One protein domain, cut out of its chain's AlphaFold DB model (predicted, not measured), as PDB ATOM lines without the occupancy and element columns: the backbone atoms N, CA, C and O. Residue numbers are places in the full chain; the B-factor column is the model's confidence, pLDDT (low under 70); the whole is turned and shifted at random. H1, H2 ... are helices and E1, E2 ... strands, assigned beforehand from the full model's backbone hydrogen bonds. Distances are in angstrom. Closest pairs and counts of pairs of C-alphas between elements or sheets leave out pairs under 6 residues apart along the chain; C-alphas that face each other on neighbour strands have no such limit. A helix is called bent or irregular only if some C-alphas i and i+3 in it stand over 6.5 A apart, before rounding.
ATOM      1  N   GLN A   7      43.568 -39.290  25.333       73.06
ATOM      2  CA  GLN A   7      43.874 -39.994  24.091       73.06
ATOM      3  C   GLN A   7      45.330 -40.493  24.072       73.06
ATOM      4  O   GLN A   7      45.578 -41.680  23.866       73.06
ATOM      5  N   LYS A   8      46.303 -39.616  24.366       73.50
ATOM      6  CA  LYS A   8      47.725 -40.000  24.429       73.50
ATOM      7  C   LYS A   8      48.007 -40.996  25.550       73.50
ATOM      8  O   LYS A   8      48.747 -41.953  25.340       73.50
ATOM      9  N   HIS A   9      47.434 -40.778  26.733       72.50
ATOM     10  CA  HIS A   9      47.602 -41.672  27.878       72.50
ATOM     11  C   HIS A   9      47.140 -43.098  27.550       72.50
ATOM     12  O   HIS A   9      47.865 -44.062  27.790       72.50
ATOM     13  N   LEU A  10      45.972 -43.221  26.928       70.44
ATOM     14  CA  LEU A  10      45.407 -44.495  26.516       70.44
ATOM     15  C   LEU A  10      46.208 -45.145  25.378       70.44
ATOM     16  O   LEU A  10      46.479 -46.340  25.445       70.44
ATOM     17  N   LEU A  11      46.663 -44.376  24.379       70.25
ATOM     18  CA  LEU A  11      47.519 -44.892  23.300       70.25
ATOM     19  C   LEU A  11      48.838 -45.455  23.844       70.25
ATOM     20  O   LEU A  11      49.267 -46.532  23.435       70.25
ATOM     21  N   VAL A  12      49.467 -44.765  24.803       70.75
ATOM     22  CA  VAL A  12      50.688 -45.249  25.466       70.75
ATOM     23  C   VAL A  12      50.449 -46.582  26.165       70.75
ATOM     24  O   VAL A  12      51.304 -47.465  26.091       70.75
ATOM     25  N   MET A  13      49.305 -46.737  26.836       67.50
ATOM     26  CA  MET A  13      48.975 -47.979  27.529       67.50
ATOM     27  C   MET A  13      48.642 -49.117  26.573       67.50
ATOM     28  O   MET A  13      49.173 -50.208  26.759       67.50
ATOM     29  N   HIS A  14      47.852 -48.857  25.528       67.75
ATOM     30  CA  HIS A  14      47.507 -49.851  24.509       67.75
ATOM     31  C   HIS A  14      48.753 -50.388  23.791       67.75
ATOM     32  O   HIS A  14      48.909 -51.587  23.598       67.75
ATOM     33  N   LEU A  15      49.679 -49.497  23.435       67.00
ATOM     34  CA  LEU A  15      50.866 -49.837  22.649       67.00
ATOM     35  C   LEU A  15      52.066 -50.262  23.507       67.00
ATOM     36  O   LEU A  15      53.141 -50.536  22.974       67.00
ATOM     37  N   GLY A  16      51.923 -50.270  24.837       64.75
ATOM     38  CA  GLY A  16      53.012 -50.589  25.760       64.75
ATOM     39  C   GLY A  16      54.197 -49.612  25.694       64.75
ATOM     40  O   GLY A  16      55.309 -49.970  26.077       64.75
ATOM     41  N   LEU A  17      53.986 -48.370  25.240       66.06
ATOM     42  CA  LEU A  17      55.034 -47.365  24.981       66.06
ATOM     43  C   LEU A  17      55.524 -46.651  26.253       66.06
ATOM     44  O   LEU A  17      55.791 -45.446  26.271       66.06
ATOM     45  N   LYS A  18      55.640 -47.392  27.355       64.75
ATOM     46  CA  LYS A  18      56.027 -46.853  28.659       64.75
ATOM     47  C   LYS A  18      57.448 -46.270  28.589       64.75
ATOM     48  O   LYS A  18      58.411 -47.007  28.405       64.75
ATOM     49  N   GLY A  19      57.578 -44.952  28.767       62.03
ATOM     50  CA  GLY A  19      58.866 -44.236  28.760       62.03
ATOM     51  C   GLY A  19      59.174 -43.427  27.494       62.03
ATOM     52  O   GLY A  19      60.231 -42.803  27.429       62.03
ATOM     53  N   VAL A  20      58.270 -43.393  26.510       65.81
ATOM     54  CA  VAL A  20      58.375 -42.482  25.357       65.81
ATOM     55  C   VAL A  20      58.057 -41.046  25.797       65.81
ATOM     56  O   VAL A  20      57.134 -40.829  26.583       65.81
ATOM     57  N   SER A  21      58.829 -40.058  25.324       65.94
ATOM     58  CA  SER A  21      58.595 -38.650  25.672       65.94
ATOM     59  C   SER A  21      57.304 -38.119  25.038       65.94
ATOM     60  O   SER A  21      56.922 -38.522  23.940       65.94
ATOM     61  N   GLU A  22      56.638 -37.175  25.712       64.00
ATOM     62  CA  GLU A  22      55.415 -36.536  25.195       64.00
ATOM     63  C   GLU A  22      55.633 -35.876  23.822       64.00
ATOM     64  O   GLU A  22      54.747 -35.928  22.974       64.00
ATOM     65  N   GLU A  23      56.825 -35.321  23.585       68.62
ATOM     66  CA  GLU A  23      57.229 -34.697  22.315       68.62
ATOM     67  C   GLU A  23      57.318 -35.718  21.169       68.62
ATOM     68  O   GLU A  23      56.929 -35.430  20.041       68.62
ATOM     69  N   LEU A  24      57.780 -36.942  21.450       64.31
ATOM     70  CA  LEU A  24      57.800 -38.026  20.463       64.31
ATOM     71  C   LEU A  24      56.384 -38.518  20.149       64.31
ATOM     72  O   LEU A  24      56.075 -38.763  18.984       64.31
ATOM     73  N   LEU A  25      55.508 -38.593  21.158       65.44
ATOM     74  CA  LEU A  25      54.090 -38.932  20.976       65.44
ATOM     75  C   LEU A  25      53.333 -37.883  20.149       65.44
ATOM     76  O   LEU A  25      52.384 -38.233  19.460       65.44
ATOM     77  N   GLU A  26      53.748 -36.614  20.173       61.69
ATOM     78  CA  GLU A  26      53.179 -35.563  19.311       61.69
ATOM     79  C   GLU A  26      53.500 -35.755  17.832       61.69
ATOM     80  O   GLU A  26      52.755 -35.293  16.972       61.69
ATOM     81  N   THR A  27      54.593 -36.456  17.533       64.25
ATOM     82  CA  THR A  27      55.000 -36.765  16.156       64.25
ATOM     83  C   THR A  27      54.517 -38.130  15.683       64.25
ATOM     84  O   THR A  27      54.734 -38.488  14.525       64.25
ATOM     85  N   PHE A  28      53.872 -38.902  16.562       59.94
ATOM     86  CA  PHE A  28      53.362 -40.218  16.210       59.94
ATOM     87  C   PHE A  28      52.167 -40.070  15.259       59.94
ATOM     88  O   PHE A  28      51.207 -39.377  15.600       59.94
ATOM     89  N   PRO A  29      52.187 -40.719  14.079       56.91
ATOM     90  CA  PRO A  29      51.049 -40.708  13.174       56.91
ATOM     91  C   PRO A  29      49.929 -41.545  13.795       56.91
ATOM     92  O   PRO A  29      49.912 -42.769  13.657       56.91
ATOM     93  N   VAL A  30      49.025 -40.878  14.518       55.28
ATOM     94  CA  VAL A  30      47.863 -41.502  15.168       55.28
ATOM     95  C   VAL A  30      47.050 -42.278  14.133       55.28
ATOM     96  O   VAL A  30      46.722 -43.431  14.384       55.28
ATOM     97  N   ASP A  31      46.888 -41.722  12.929       50.16
ATOM     98  CA  ASP A  31      46.179 -42.333  11.794       50.16
ATOM     99  C   ASP A  31      46.711 -43.727  11.397       50.16
ATOM    100  O   ASP A  31      45.952 -44.547  10.898       50.16
ATOM    101  N   ASN A  32      47.991 -44.036  11.657       41.09
ATOM    102  CA  ASN A  32      48.610 -45.331  11.315       41.09
ATOM    103  C   ASN A  32      48.661 -46.323  12.492       41.09
ATOM    104  O   ASN A  32      49.041 -47.480  12.312       41.09
ATOM    105  N   LEU A  33      48.325 -45.882  13.707       50.19
ATOM    106  CA  LEU A  33      48.107 -46.772  14.856       50.19
ATOM    107  C   LEU A  33      46.695 -47.377  14.831       50.19
ATOM    108  O   LEU A  33      46.487 -48.460  15.376       50.19
ATOM    109  N   VAL A  34      45.774 -46.695  14.144       48.25
ATOM    110  CA  VAL A  34      44.359 -47.045  13.932       48.25
ATOM    111  C   VAL A  34      44.184 -48.352  13.142       48.25
ATOM    112  O   VAL A  34      43.187 -49.041  13.316       48.25
ATOM    113  N   GLU A  35      45.166 -48.762  12.332       42.62
ATOM    114  CA  GLU A  35      45.060 -49.958  11.476       42.62
ATOM    115  C   GLU A  35      45.459 -51.290  12.151       42.62
ATOM    116  O   GLU A  35      45.459 -52.325  11.487       42.62
ATOM    117  N   LYS A  36      45.839 -51.310  13.441       43.66
ATOM    118  CA  LYS A  36      46.424 -52.514  14.080       43.66
ATOM    119  C   LYS A  36      45.683 -53.116  15.276       43.66
ATOM    120  O   LYS A  36      46.231 -54.026  15.898       43.66
ATOM    121  N   SER A  37      44.464 -52.685  15.587       46.41
ATOM    122  CA  SER A  37      43.651 -53.350  16.615       46.41
ATOM    123  C   SER A  37      42.582 -54.236  15.970       46.41
ATOM    124  O   SER A  37      41.431 -53.839  15.813       46.41
ATOM    125  N   ASP A  38      42.976 -55.449  15.580       47.31
ATOM    126  CA  ASP A  38      42.089 -56.490  15.026       47.31
ATOM    127  C   ASP A  38      41.184 -57.158  16.095       47.31
ATOM    128  O   ASP A  38      40.625 -58.229  15.863       47.31
ATOM    129  N   SER A  39      41.023 -56.567  17.284       55.59
ATOM    130  CA  SER A  39      40.278 -57.180  18.390       55.59
ATOM    131  C   SER A  39      39.463 -56.174  19.196       55.59
ATOM    132  O   SER A  39      39.881 -55.029  19.400       55.59
ATOM    133  N   ASP A  40      38.311 -56.638  19.687       64.19
ATOM    134  CA  ASP A  40      37.505 -55.964  20.704       64.19
ATOM    135  C   ASP A  40      38.423 -55.420  21.809       64.19
ATOM    136  O   ASP A  40      39.188 -56.164  22.424       64.19
ATOM    137  N   THR A  41      38.404 -54.104  22.024       72.69
ATOM    138  CA  THR A  41      39.287 -53.451  22.997       72.69
ATOM    139  C   THR A  41      38.518 -53.208  24.283       72.69
ATOM    140  O   THR A  41      37.496 -52.523  24.270       72.69
ATOM    141  N   CYS A  42      39.020 -53.723  25.407       75.56
ATOM    142  CA  CYS A  42      38.472 -53.403  26.721       75.56
ATOM    143  C   CYS A  42      39.242 -52.238  27.350       75.56
ATOM    144  O   CYS A  42      40.440 -52.349  27.619       75.56
ATOM    145  N   VAL A  43      38.544 -51.131  27.602       78.12
ATOM    146  CA  VAL A  43      39.059 -49.975  28.340       78.12
ATOM    147  C   VAL A  43      38.456 -49.984  29.737       78.12
ATOM    148  O   VAL A  43      37.239 -49.947  29.903       78.12
ATOM    149  N   VAL A  44      39.313 -50.017  30.751       80.00
ATOM    150  CA  VAL A  44      38.896 -50.092  32.150       80.00
ATOM    151  C   VAL A  44      39.036 -48.734  32.817       80.00
ATOM    152  O   VAL A  44      40.151 -48.260  33.007       80.00
ATOM    153  N   PHE A  45      37.931 -48.128  33.232       81.44
ATOM    154  CA  PHE A  45      37.927 -46.891  34.009       81.44
ATOM    155  C   PHE A  45      37.773 -47.193  35.495       81.44
ATOM    156  O   PHE A  45      36.875 -47.931  35.896       81.44
ATOM    157  N   TYR A  46      38.605 -46.567  36.326       82.56
ATOM    158  CA  TYR A  46      38.462 -46.646  37.776       82.56
ATOM    159  C   TYR A  46      37.764 -45.392  38.290       82.56
ATOM    160  O   TYR A  46      38.215 -44.274  38.040       82.56
ATOM    161  N   PHE A  47      36.693 -45.563  39.052       83.31
ATOM    162  CA  PHE A  47      35.963 -44.463  39.668       83.31
ATOM    163  C   PHE A  47      36.096 -44.517  41.182       83.31
ATOM    164  O   PHE A  47      36.155 -45.593  41.771       83.31
ATOM    165  N   SER A  48      36.100 -43.349  41.816       83.31
ATOM    166  CA  SER A  48      36.047 -43.194  43.263       83.31
ATOM    167  C   SER A  48      34.825 -42.385  43.689       83.31
ATOM    168  O   SER A  48      34.417 -41.442  43.011       83.31
ATOM    169  N   HIS A  49      34.234 -42.735  44.827       79.06
ATOM    170  CA  HIS A  49      33.159 -41.969  45.463       79.06
ATOM    171  C   HIS A  49      33.386 -41.879  46.978       79.06
ATOM    172  O   HIS A  49      34.183 -42.623  47.547       79.06
ATOM    173  N   SER A  50      32.714 -40.947  47.658       75.69
ATOM    174  CA  SER A  50      32.785 -40.860  49.122       75.69
ATOM    175  C   SER A  50      32.015 -42.004  49.796       75.69
ATOM    176  O   SER A  50      31.012 -42.482  49.264       75.69
ATOM    177  N   GLN A  51      32.459 -42.422  50.991       67.69
ATOM    178  CA  GLN A  51      31.812 -43.478  51.795       67.69
ATOM    179  C   GLN A  51      30.340 -43.179  52.107       67.69
ATOM    180  O   GLN A  51      29.523 -44.093  52.197       67.69
ATOM    181  N   ASP A  52      29.997 -41.899  52.229       66.00
ATOM    182  CA  ASP A  52      28.647 -41.450  52.582       66.00
ATOM    183  C   ASP A  52      27.658 -41.529  51.407       66.00
ATOM    184  O   ASP A  52      26.454 -41.335  51.580       66.00
ATOM    185  N   VAL A  53      28.153 -41.815  50.198       66.62
ATOM    186  CA  VAL A  53      27.359 -41.867  48.973       66.62
ATOM    187  C   VAL A  53      27.165 -43.322  48.565       66.62
ATOM    188  O   VAL A  53      28.068 -43.974  48.043       66.62
ATOM    189  N   LYS A  54      25.942 -43.829  48.752       61.84
ATOM    190  CA  LYS A  54      25.469 -45.026  48.046       61.84
ATOM    191  C   LYS A  54      25.132 -44.624  46.615       61.84
ATOM    192  O   LYS A  54      23.974 -44.354  46.310       61.84
ATOM    193  N   ALA A  55      26.140 -44.505  45.761       63.31
ATOM    194  CA  ALA A  55      25.884 -44.276  44.350       63.31
ATOM    195  C   ALA A  55      25.140 -45.499  43.780       63.31
ATOM    196  O   ALA A  55      25.515 -46.647  44.019       63.31
ATOM    197  N   ASP A  56      24.028 -45.251  43.087       72.69
ATOM    198  CA  ASP A  56      23.268 -46.299  42.408       72.69
ATOM    199  C   ASP A  56      23.996 -46.660  41.113       72.69
ATOM    200  O   ASP A  56      23.734 -46.110  40.044       72.69
ATOM    201  N   PHE A  57      24.970 -47.558  41.225       71.31
ATOM    202  CA  PHE A  57      25.870 -47.903  40.126       71.31
ATOM    203  C   PHE A  57      25.140 -48.496  38.919       71.31
ATOM    204  O   PHE A  57      25.540 -48.251  37.785       71.31
ATOM    205  N   VAL A  58      24.024 -49.200  39.138       72.19
ATOM    206  CA  VAL A  58      23.197 -49.737  38.047       72.19
ATOM    207  C   VAL A  58      22.641 -48.597  37.193       72.19
ATOM    208  O   VAL A  58      22.607 -48.704  35.967       72.19
ATOM    209  N   SER A  59      22.284 -47.473  37.819       81.12
ATOM    210  CA  SER A  59      21.788 -46.284  37.119       81.12
ATOM    211  C   SER A  59      22.864 -45.517  36.334       81.12
ATOM    212  O   SER A  59      22.521 -44.738  35.445       81.12
ATOM    213  N   LEU A  60      24.157 -45.754  36.605       84.69
ATOM    214  CA  LEU A  60      25.268 -45.102  35.896       84.69
ATOM    215  C   LEU A  60      25.585 -45.769  34.556       84.69
ATOM    216  O   LEU A  60      26.039 -45.098  33.630       84.69
ATOM    217  N   ARG A  61      25.313 -47.073  34.427       87.94
ATOM    218  CA  ARG A  61      25.624 -47.861  33.224       87.94
ATOM    219  C   ARG A  61      25.043 -47.248  31.933       87.94
ATOM    220  O   ARG A  61      25.805 -47.098  30.980       87.94
ATOM    221  N   PRO A  62      23.770 -46.798  31.879       90.25
ATOM    222  CA  PRO A  62      23.222 -46.142  30.689       90.25
ATOM    223  C   PRO A  62      23.845 -44.777  30.384       90.25
ATOM    224  O   PRO A  62      23.941 -44.397  29.221       90.25
ATOM    225  N   VAL A  63      24.265 -44.035  31.414       89.56
ATOM    226  CA  VAL A  63      24.926 -42.731  31.247       89.56
ATOM    227  C   VAL A  63      26.299 -42.927  30.611       89.56
ATOM    228  O   VAL A  63      26.609 -42.272  29.621       89.56
ATOM    229  N   ILE A  64      27.076 -43.878  31.138       89.06
ATOM    230  CA  ILE A  64      28.407 -44.224  30.631       89.06
ATOM    231  C   ILE A  64      28.315 -44.722  29.186       89.06
ATOM    232  O   ILE A  64      29.004 -44.188  28.323       89.06
ATOM    233  N   ALA A  65      27.424 -45.680  28.905       89.06
ATOM    234  CA  ALA A  65      27.256 -46.237  27.561       89.06
ATOM    235  C   ALA A  65      26.909 -45.158  26.523       89.06
ATOM    236  O   ALA A  65      27.472 -45.130  25.432       89.06
ATOM    237  N   LYS A  66      26.017 -44.229  26.892       90.25
ATOM    238  CA  LYS A  66      25.606 -43.127  26.020       90.25
ATOM    239  C   LYS A  66      26.761 -42.183  25.687       90.25
ATOM    240  O   LYS A  66      26.894 -41.819  24.524       90.25
ATOM    241  N   ILE A  67      27.535 -41.764  26.690       90.00
ATOM    242  CA  ILE A  67      28.644 -40.812  26.501       90.00
ATOM    243  C   ILE A  67      29.775 -41.465  25.710       90.00
ATOM    244  O   ILE A  67      30.336 -40.847  24.822       90.00
ATOM    245  N   LEU A  68      30.069 -42.734  25.990       86.19
ATOM    246  CA  LEU A  68      31.134 -43.472  25.313       86.19
ATOM    247  C   LEU A  68      30.722 -44.043  23.951       86.19
ATOM    248  O   LEU A  68      31.514 -44.745  23.329       86.19
ATOM    249  N   HIS A  69      29.497 -43.766  23.494       86.69
ATOM    250  CA  HIS A  69      28.976 -44.228  22.209       86.69
ATOM    251  C   HIS A  69      29.072 -45.754  22.010       86.69
ATOM    252  O   HIS A  69      29.361 -46.231  20.911       86.69
ATOM    253  N   VAL A  70      28.804 -46.520  23.075       84.19
ATOM    254  CA  VAL A  70      28.777 -47.992  23.068       84.19
ATOM    255  C   VAL A  70      27.386 -48.528  23.402       84.19
ATOM    256  O   VAL A  70      26.540 -47.830  23.969       84.19
ATOM    257  N   GLU A  71      27.136 -49.793  23.066       86.19
ATOM    258  CA  GLU A  71      25.919 -50.473  23.498       86.19
ATOM    259  C   GLU A  71      25.910 -50.665  25.019       86.19
ATOM    260  O   GLU A  71      26.949 -50.764  25.671       86.19
ATOM    261  N   LEU A  72      24.719 -50.737  25.616       87.31
ATOM    262  CA  LEU A  72      24.595 -50.884  27.067       87.31
ATOM    263  C   LEU A  72      25.273 -52.167  27.571       87.31
ATOM    264  O   LEU A  72      25.830 -52.179  28.669       87.31
ATOM    265  N   ASP A  73      25.204 -53.249  26.797       87.38
ATOM    266  CA  ASP A  73      25.804 -54.553  27.113       87.38
ATOM    267  C   ASP A  73      27.331 -54.570  26.962       87.38
ATOM    268  O   ASP A  73      27.979 -55.457  27.503       87.38
ATOM    269  N   SER A  74      27.914 -53.536  26.353       85.56
ATOM    270  CA  SER A  74      29.362 -53.309  26.304       85.56
ATOM    271  C   SER A  74      29.924 -52.651  27.567       85.56
ATOM    272  O   SER A  74      31.118 -52.368  27.621       85.56
ATOM    273  N   VAL A  75      29.083 -52.352  28.564       87.62
ATOM    274  CA  VAL A  75      29.497 -51.721  29.822       87.62
ATOM    275  C   VAL A  75      29.256 -52.675  30.982       87.62
ATOM    276  O   VAL A  75      28.112 -52.899  31.390       87.62
ATOM    277  N   GLU A  76      30.340 -53.164  31.572       87.31
ATOM    278  CA  GLU A  76      30.306 -53.943  32.806       87.31
ATOM    279  C   GLU A  76      30.812 -53.097  33.972       87.31
ATOM    280  O   GLU A  76      31.886 -52.505  33.911       87.31
ATOM    281  N   LEU A  77      30.030 -53.034  35.051       86.75
ATOM    282  CA  LEU A  77      30.399 -52.328  36.275       86.75
ATOM    283  C   LEU A  77      30.641 -53.343  37.385       86.75
ATOM    284  O   LEU A  77      29.751 -54.132  37.710       86.75
ATOM    285  N   SER A  78      31.813 -53.284  38.006       83.50
ATOM    286  CA  SER A  78      32.148 -54.090  39.173       83.50
ATOM    287  C   SER A  78      32.587 -53.196  40.333       83.50
ATOM    288  O   SER A  78      33.177 -52.127  40.164       83.50
ATOM    289  N   LYS A  79      32.227 -53.609  41.551       81.00
ATOM    290  CA  LYS A  79      32.679 -52.941  42.771       81.00
ATOM    291  C   LYS A  79      34.027 -53.536  43.154       81.00
ATOM    292  O   LYS A  79      34.110 -54.744  43.368       81.00
ATOM    293  N   LYS A  80      35.047 -52.688  43.261       76.50
ATOM    294  CA  LYS A  80      36.396 -53.101  43.652       76.50
ATOM    295  C   LYS A  80      36.588 -53.001  45.163       76.50
ATOM    296  O   LYS A  80      37.015 -53.968  45.778       76.50
ATOM    297  N   ASP A  81      36.180 -51.873  45.745       77.12
ATOM    298  CA  ASP A  81      36.217 -51.593  47.187       77.12
ATOM    299  C   ASP A  81      34.998 -50.751  47.606       77.12
ATOM    300  O   ASP A  81      34.177 -50.357  46.779       77.12
ATOM    301  N   ASP A  82      34.855 -50.445  48.900       75.75
ATOM    302  CA  ASP A  82      33.733 -49.647  49.430       75.75
ATOM    303  C   ASP A  82      33.594 -48.241  48.838       75.75
ATOM    304  O   ASP A  82      32.506 -47.668  48.895       75.75
ATOM    305  N   CYS A  83      34.666 -47.718  48.246       79.19
ATOM    306  CA  CYS A  83      34.709 -46.409  47.600       79.19
ATOM    307  C   CYS A  83      35.196 -46.454  46.155       79.19
ATOM    308  O   CYS A  83      35.363 -45.388  45.563       79.19
ATOM    309  N   GLU A  84      35.472 -47.642  45.608       81.12
ATOM    310  CA  GLU A  84      36.040 -47.790  44.270       81.12
ATOM    311  C   GLU A  84      35.179 -48.682  43.383       81.12
ATOM    312  O   GLU A  84      34.727 -49.763  43.773       81.12
ATOM    313  N   LEU A  85      35.023 -48.230  42.145       80.44
ATOM    314  CA  LEU A  85      34.349 -48.949  41.079       80.44
ATOM    315  C   LEU A  85      35.282 -49.106  39.901       80.44
ATOM    316  O   LEU A  85      36.150 -48.271  39.648       80.44
ATOM    317  N   GLU A  86      34.996 -50.131  39.129       85.19
ATOM    318  CA  GLU A  86      35.674 -50.428  37.892       85.19
ATOM    319  C   GLU A  86      34.608 -50.562  36.799       85.19
ATOM    320  O   GLU A  86      33.655 -51.327  36.954       85.19
ATOM    321  N   ALA A  87      34.724 -49.777  35.723       84.50
ATOM    322  CA  ALA A  87      33.913 -49.958  34.521       84.50
ATOM    323  C   ALA A  87      34.772 -50.516  33.400       84.50
ATOM    324  O   ALA A  87      35.726 -49.867  32.977       84.50
ATOM    325  N   HIS A  88      34.400 -51.688  32.908       84.88
ATOM    326  CA  HIS A  88      34.975 -52.308  31.724       84.88
ATOM    327  C   HIS A  88      34.117 -51.916  30.530       84.88
ATOM    328  O   HIS A  88      32.911 -52.170  30.520       84.88
ATOM    329  N   ILE A  89      34.737 -51.252  29.558       85.38
ATOM    330  CA  ILE A  89      34.083 -50.755  28.351       85.38
ATOM    331  C   ILE A  89      34.642 -51.513  27.157       85.38
ATOM    332  O   ILE A  89      35.807 -51.343  26.799       85.38
ATOM    333  N   PHE A  90      33.807 -52.347  26.549       81.38
ATOM    334  CA  PHE A  90      34.169 -53.185  25.413       81.38
ATOM    335  C   PHE A  90      33.825 -52.469  24.105       81.38
ATOM    336  O   PHE A  90      32.666 -52.409  23.694       81.38
ATOM    337  N   TYR A  91      34.837 -51.908  23.449       77.94
ATOM    338  CA  TYR A  91      34.682 -51.245  22.159       77.94
ATOM    339  C   TYR A  91      34.798 -52.250  21.017       77.94
ATOM    340  O   TYR A  91      35.802 -52.957  20.904       77.94
ATOM    341  N   ASN A  92      33.793 -52.250  20.142       71.69
ATOM    342  CA  ASN A  92      33.829 -52.972  18.878       71.69
ATOM    343  C   ASN A  92      34.605 -52.141  17.844       71.69
ATOM    344  O   ASN A  92      34.227 -51.009  17.523       71.69
ATOM    345  N   SER A  93      35.675 -52.721  17.301       64.50
ATOM    346  CA  SER A  93      36.567 -52.080  16.327       64.50
ATOM    347  C   SER A  93      35.886 -51.718  15.000       64.50
ATOM    348  O   SER A  93      36.418 -50.913  14.238       64.50
ATOM    349  N   HIS A  94      34.696 -52.258  14.721       64.12
ATOM    350  CA  HIS A  94      33.933 -51.981  13.503       64.12
ATOM    351  C   HIS A  94      32.951 -50.807  13.613       64.12
ATOM    352  O   HIS A  94      32.474 -50.342  12.577       64.12
ATOM    353  N   SER A  95      32.605 -50.350  14.823       61.06
ATOM    354  CA  SER A  95      31.537 -49.356  15.019       61.06
ATOM    355  C   SER A  95      32.022 -48.009  15.548       61.06
ATOM    356  O   SER A  95      31.507 -46.986  15.102       61.06
ATOM    357  N   THR A  96      32.998 -47.996  16.465       62.75
ATOM    358  CA  THR A  96      33.501 -46.763  17.092       62.75
ATOM    359  C   THR A  96      34.929 -46.978  17.589       62.75
ATOM    360  O   THR A  96      35.168 -47.859  18.417       62.75
ATOM    361  N   HIS A  97      35.887 -46.165  17.133       65.75
ATOM    362  CA  HIS A  97      37.257 -46.253  17.635       65.75
ATOM    363  C   HIS A  97      37.380 -45.491  18.962       65.75
ATOM    364  O   HIS A  97      37.177 -44.280  19.024       65.75
ATOM    365  N   TRP A  98      37.750 -46.198  20.034       70.50
ATOM    366  CA  TRP A  98      37.764 -45.684  21.412       70.50
ATOM    367  C   TRP A  98      38.620 -44.420  21.616       70.50
ATOM    368  O   TRP A  98      38.428 -43.686  22.582       70.50
ATOM    369  N   SER A  99      39.589 -44.162  20.730       69.81
ATOM    370  CA  SER A  99      40.536 -43.050  20.860       69.81
ATOM    371  C   SER A  99      40.129 -41.759  20.141       69.81
ATOM    372  O   SER A  99      40.736 -40.728  20.421       69.81
ATOM    373  N   GLU A 100      39.151 -41.768  19.229       69.31
ATOM    374  CA  GLU A 100      38.841 -40.593  18.387       69.31
ATOM    375  C   GLU A 100      38.290 -39.412  19.197       69.31
ATOM    376  O   GLU A 100      38.652 -38.260  18.948       69.31
ATOM    377  N   HIS A 101      37.473 -39.702  20.211       74.00
ATOM    378  CA  HIS A 101      36.810 -38.699  21.049       74.00
ATOM    379  C   HIS A 101      37.187 -38.785  22.534       74.00
ATOM    380  O   HIS A 101      36.644 -38.046  23.349       74.00
ATOM    381  N   ALA A 102      38.206 -39.578  22.884       75.69
ATOM    382  CA  ALA A 102      38.560 -39.908  24.268       75.69
ATOM    383  C   ALA A 102      38.734 -38.701  25.216       75.69
ATOM    384  O   ALA A 102      38.344 -38.779  26.378       75.69
ATOM    385  N   ASP A 103      39.313 -37.587  24.748       78.62
ATOM    386  CA  ASP A 103      39.468 -36.376  25.572       78.62
ATOM    387  C   ASP A 103      38.110 -35.700  25.853       78.62
ATOM    388  O   ASP A 103      37.859 -35.262  26.977       78.62
ATOM    389  N   ALA A 104      37.237 -35.616  24.845       82.69
ATOM    390  CA  ALA A 104      35.911 -35.010  24.969       82.69
ATOM    391  C   ALA A 104      34.972 -35.902  25.794       82.69
ATOM    392  O   ALA A 104      34.325 -35.417  26.722       82.69
ATOM    393  N   ASP A 105      34.983 -37.204  25.517       85.69
ATOM    394  CA  ASP A 105      34.183 -38.208  26.214       85.69
ATOM    395  C   ASP A 105      34.560 -38.277  27.699       85.69
ATOM    396  O   ASP A 105      33.695 -38.398  28.566       85.69
ATOM    397  N   PHE A 106      35.850 -38.145  28.027       84.25
ATOM    398  CA  PHE A 106      36.314 -38.094  29.413       84.25
ATOM    399  C   PHE A 106      35.833 -36.835  30.148       84.25
ATOM    400  O   PHE A 106      35.368 -36.929  31.290       84.25
ATOM    401  N   ASP A 107      35.932 -35.663  29.510       84.88
ATOM    402  CA  ASP A 107      35.453 -34.395  30.075       84.88
ATOM    403  C   ASP A 107      33.916 -34.445  30.289       84.88
ATOM    404  O   ASP A 107      33.405 -33.990  31.325       84.88
ATOM    405  N   GLU A 108      33.172 -35.063  29.364       89.38
ATOM    406  CA  GLU A 108      31.724 -35.272  29.479       89.38
ATOM    407  C   GLU A 108      31.368 -36.290  30.572       89.38
ATOM    408  O   GLU A 108      30.513 -35.998  31.412       89.38
ATOM    409  N   LEU A 109      32.063 -37.431  30.646       88.06
ATOM    410  CA  LEU A 109      31.891 -38.419  31.715       88.06
ATOM    411  C   LEU A 109      32.123 -37.791  33.091       88.06
ATOM    412  O   LEU A 109      31.300 -37.958  33.991       88.06
ATOM    413  N   CYS A 110      33.209 -37.032  33.267       84.56
ATOM    414  CA  CYS A 110      33.485 -36.339  34.526       84.56
ATOM    415  C   CYS A 110      32.333 -35.406  34.914       84.56
ATOM    416  O   CYS A 110      31.912 -35.381  36.071       84.56
ATOM    417  N   SER A 111      31.801 -34.666  33.941       87.62
ATOM    418  CA  SER A 111      30.706 -33.720  34.152       87.62
ATOM    419  C   SER A 111      29.386 -34.425  34.480       87.62
ATOM    420  O   SER A 111      28.666 -33.994  35.380       87.62
ATOM    421  N   ALA A 112      29.078 -35.530  33.796       87.44
ATOM    422  CA  ALA A 112      27.851 -36.298  33.986       87.44
ATOM    423  C   ALA A 112      27.842 -37.102  35.294       87.44
ATOM    424  O   ALA A 112      26.780 -37.315  35.876       87.44
ATOM    425  N   LEU A 113      29.016 -37.528  35.767       85.00
ATOM    426  CA  LEU A 113      29.179 -38.313  36.989       85.00
ATOM    427  C   LEU A 113      29.354 -37.447  38.247       85.00
ATOM    428  O   LEU A 113      29.072 -37.905  39.357       85.00
ATOM    429  N   TYR A 114      29.727 -36.173  38.091       83.56
ATOM    430  CA  TYR A 114      29.887 -35.231  39.202       83.56
ATOM    431  C   TYR A 114      28.644 -35.096  40.111       83.56
ATOM    432  O   TYR A 114      28.817 -35.136  41.333       83.56
ATOM    433  N   PRO A 115      27.396 -35.005  39.593       83.94
ATOM    434  CA  PRO A 115      26.187 -34.959  40.424       83.94
ATOM    435  C   PRO A 115      25.971 -36.212  41.281       83.94
ATOM    436  O   PRO A 115      25.284 -36.145  42.295       83.94
ATOM    437  N   TYR A 116      26.571 -37.341  40.896       77.69
ATOM    438  CA  TYR A 116      26.530 -38.598  41.644       77.69
ATOM    439  C   TYR A 116      27.668 -38.707  42.666       77.69
ATOM    440  O   TYR A 116      27.837 -39.754  43.286       77.69
ATOM    441  N   HIS A 117      28.464 -37.644  42.837       81.06
ATOM    442  CA  HIS A 117      29.683 -37.620  43.651       81.06
ATOM    443  C   HIS A 117      30.711 -38.690  43.253       81.06
ATOM    444  O   HIS A 117      31.538 -39.102  44.068       81.06
ATOM    445  N   VAL A 118      30.674 -39.109  41.987       81.81
ATOM    446  CA  VAL A 118      31.614 -40.058  41.403       81.81
ATOM    447  C   VAL A 118      32.704 -39.275  40.675       81.81
ATOM    448  O   VAL A 118      32.427 -38.373  39.886       81.81
ATOM    449  N   LYS A 119      33.961 -39.609  40.956       83.12
ATOM    450  CA  LYS A 119      35.148 -39.057  40.302       83.12
ATOM    451  C   LYS A 119      35.840 -40.146  39.510       83.12
ATOM    452  O   LYS A 119      35.982 -41.261  39.994       83.12
ATOM    453  N   ILE A 120      36.324 -39.811  38.323       76.62
ATOM    454  CA  ILE A 120      37.131 -40.730  37.526       76.62
ATOM    455  C   ILE A 120      38.581 -40.591  37.980       76.62
ATOM    456  O   ILE A 120      39.149 -39.497  37.957       76.62
ATOM    457  N   ASN A 121      39.179 -41.691  38.420       71.56
ATOM    458  CA  ASN A 121      40.613 -41.762  38.624       71.56
ATOM    459  C   ASN A 121      41.255 -41.943  37.243       71.56
ATOM    460  O   ASN A 121      40.840 -42.806  36.478       71.56
ATOM    461  N   LEU A 122      42.299 -41.171  36.929       62.31
ATOM    462  CA  LEU A 122      43.099 -41.302  35.695       62.31
ATOM    463  C   LEU A 122      43.964 -42.575  35.674       62.31
ATOM    464  O   LEU A 122      45.067 -42.589  35.137       62.31
ATOM    465  N   ASN A 123      43.493 -43.631  36.324       59.50
ATOM    466  CA  ASN A 123      43.987 -44.967  36.107       59.50
ATOM    467  C   ASN A 123      43.058 -45.532  35.044       59.50
ATOM    468  O   ASN A 123      41.854 -45.618  35.268       59.50
ATOM    469  N   VAL A 124      43.601 -45.838  33.876       58.62
ATOM    470  CA  VAL A 124      42.900 -46.649  32.892       58.62
ATOM    471  C   VAL A 124      43.758 -47.886  32.654       58.62
ATOM    472  O   VAL A 124      44.974 -47.831  32.809       58.62
ATOM    473  N   SER A 125      43.166 -49.034  32.360       59.44
ATOM    474  CA  SER A 125      43.923 -50.192  31.878       59.44
ATOM    475  C   SER A 125      43.280 -50.725  30.615       59.44
ATOM    476  O   SER A 125      42.061 -50.700  30.487       59.44
ATOM    477  N   ILE A 126      44.108 -51.178  29.679       58.31
ATOM    478  CA  ILE A 126      43.658 -51.795  28.436       58.31
ATOM    479  C   ILE A 126      44.144 -53.238  28.479       58.31
ATOM    480  O   ILE A 126      45.351 -53.468  28.560       58.31
ATOM    481  N   ASN A 127      43.211 -54.189  28.499       55.06
ATOM    482  CA  ASN A 127      43.529 -55.609  28.373       55.06
ATOM    483  C   ASN A 127      43.351 -56.018  26.906       55.06
ATOM    484  O   ASN A 127      42.304 -55.732  26.324       55.06
ATOM    485  N   ASN A 128      44.369 -56.686  26.357       46.66
ATOM    486  CA  ASN A 128      44.272 -57.524  25.159       46.66
ATOM    487  C   ASN A 128      44.232 -58.989  25.590       46.66
ATOM    488  O   ASN A 128      45.059 -59.351  26.464       46.66
TER     489      ASN A 128
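What this domain is: This is residues 7 to 128 of the 128 residues of an uncharacterized protein of Halobacteriovorax marinus (UniProt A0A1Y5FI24). A strongly twisted sheet of four antiparallel strands has helices on one face: H4 and H5 run side by side, opposite ways, and H1 packs on E4 near one end of the sheet. H2 and H3 lie beyond that end, off the sheet, and make much of the length. The printed part has 122 residues, with five named helices and four named strands in the order H1 H2 H3 E1 H4 E2 E3 H5 E4, the sheet running E2 E3 E1 E4. The class is mixed, helices and strands. The whole is compact, with a radius of gyration of the C-alphas of 14.9 A, yet only just elongated, spanning 45 by 30 by 23 A.

Where its parts are: The sheet holds E1, residues 41 to 49, 26.0 A; E2, residues 75 to 81; E3, residues 84 to 91, 22.4 A; and E4, residues 118 to 127, 23.5 A, which bends by 68 degrees at residue 122. C-alpha 127 is at (43.529, -55.609, 28.373). The longest helix is H5, residues 102 to 116, 21.2 A, from C-alpha 102 at (38.560, -39.908, 24.268). H4 is residues 57 to 67, 15.6 A. H1, residues 7 to 14, begins at (43.874, -39.994, 24.091); H2 is residues 22 to 26 and H3 residues 30 to 36. H4 and H5 are only just irregular: C-alphas 59 and 62 are 6.6 A apart, C-alphas 112 and 115 6.8 A.

How they stand to each other: E2 and E3 form a hairpin, with N 78 and O 86 at 2.9 A. E3 and E1 have N 45 and O 87 at 2.8 A; E1 and E4 have N 48 and O 119 at 2.8 A. E1, H4, E2 and E3, H5, E4 are split strand-helix-strand units, each with one strand between its two, and both crossovers are right-handed. H1, H4 and H5 on one face of the sheet make two layers. H4 touches H5 at a shallow tilt of 32 degrees, opposite ways; their closest C-alphas are Ile 67 and Asp 105, 6.1 A. H1 lies over E4, at a height over the sheet of 8.8 A; their closest C-alphas are His 14 and Ile 126, 5.8 A. H2 and H3 are not on the sheet. In H1 and H2 every O i to N i+4 pair is within hydrogen-bond range; H4 has 4 of 7, H5 9 of 11 and H3 1 of 3, beside 1 of 4 O i to N i+3 pairs.

The domain as a whole: The C-alphas farthest apart, Asn 32 and Asp 52, are 46.0 A apart. The printed part has no cut and no long link. Mean pLDDT of the printed part is 73.1; it is under 70 at residues 13 to 40, 51 to 55, 93 to 97, 99 to 100 and 122 to 128.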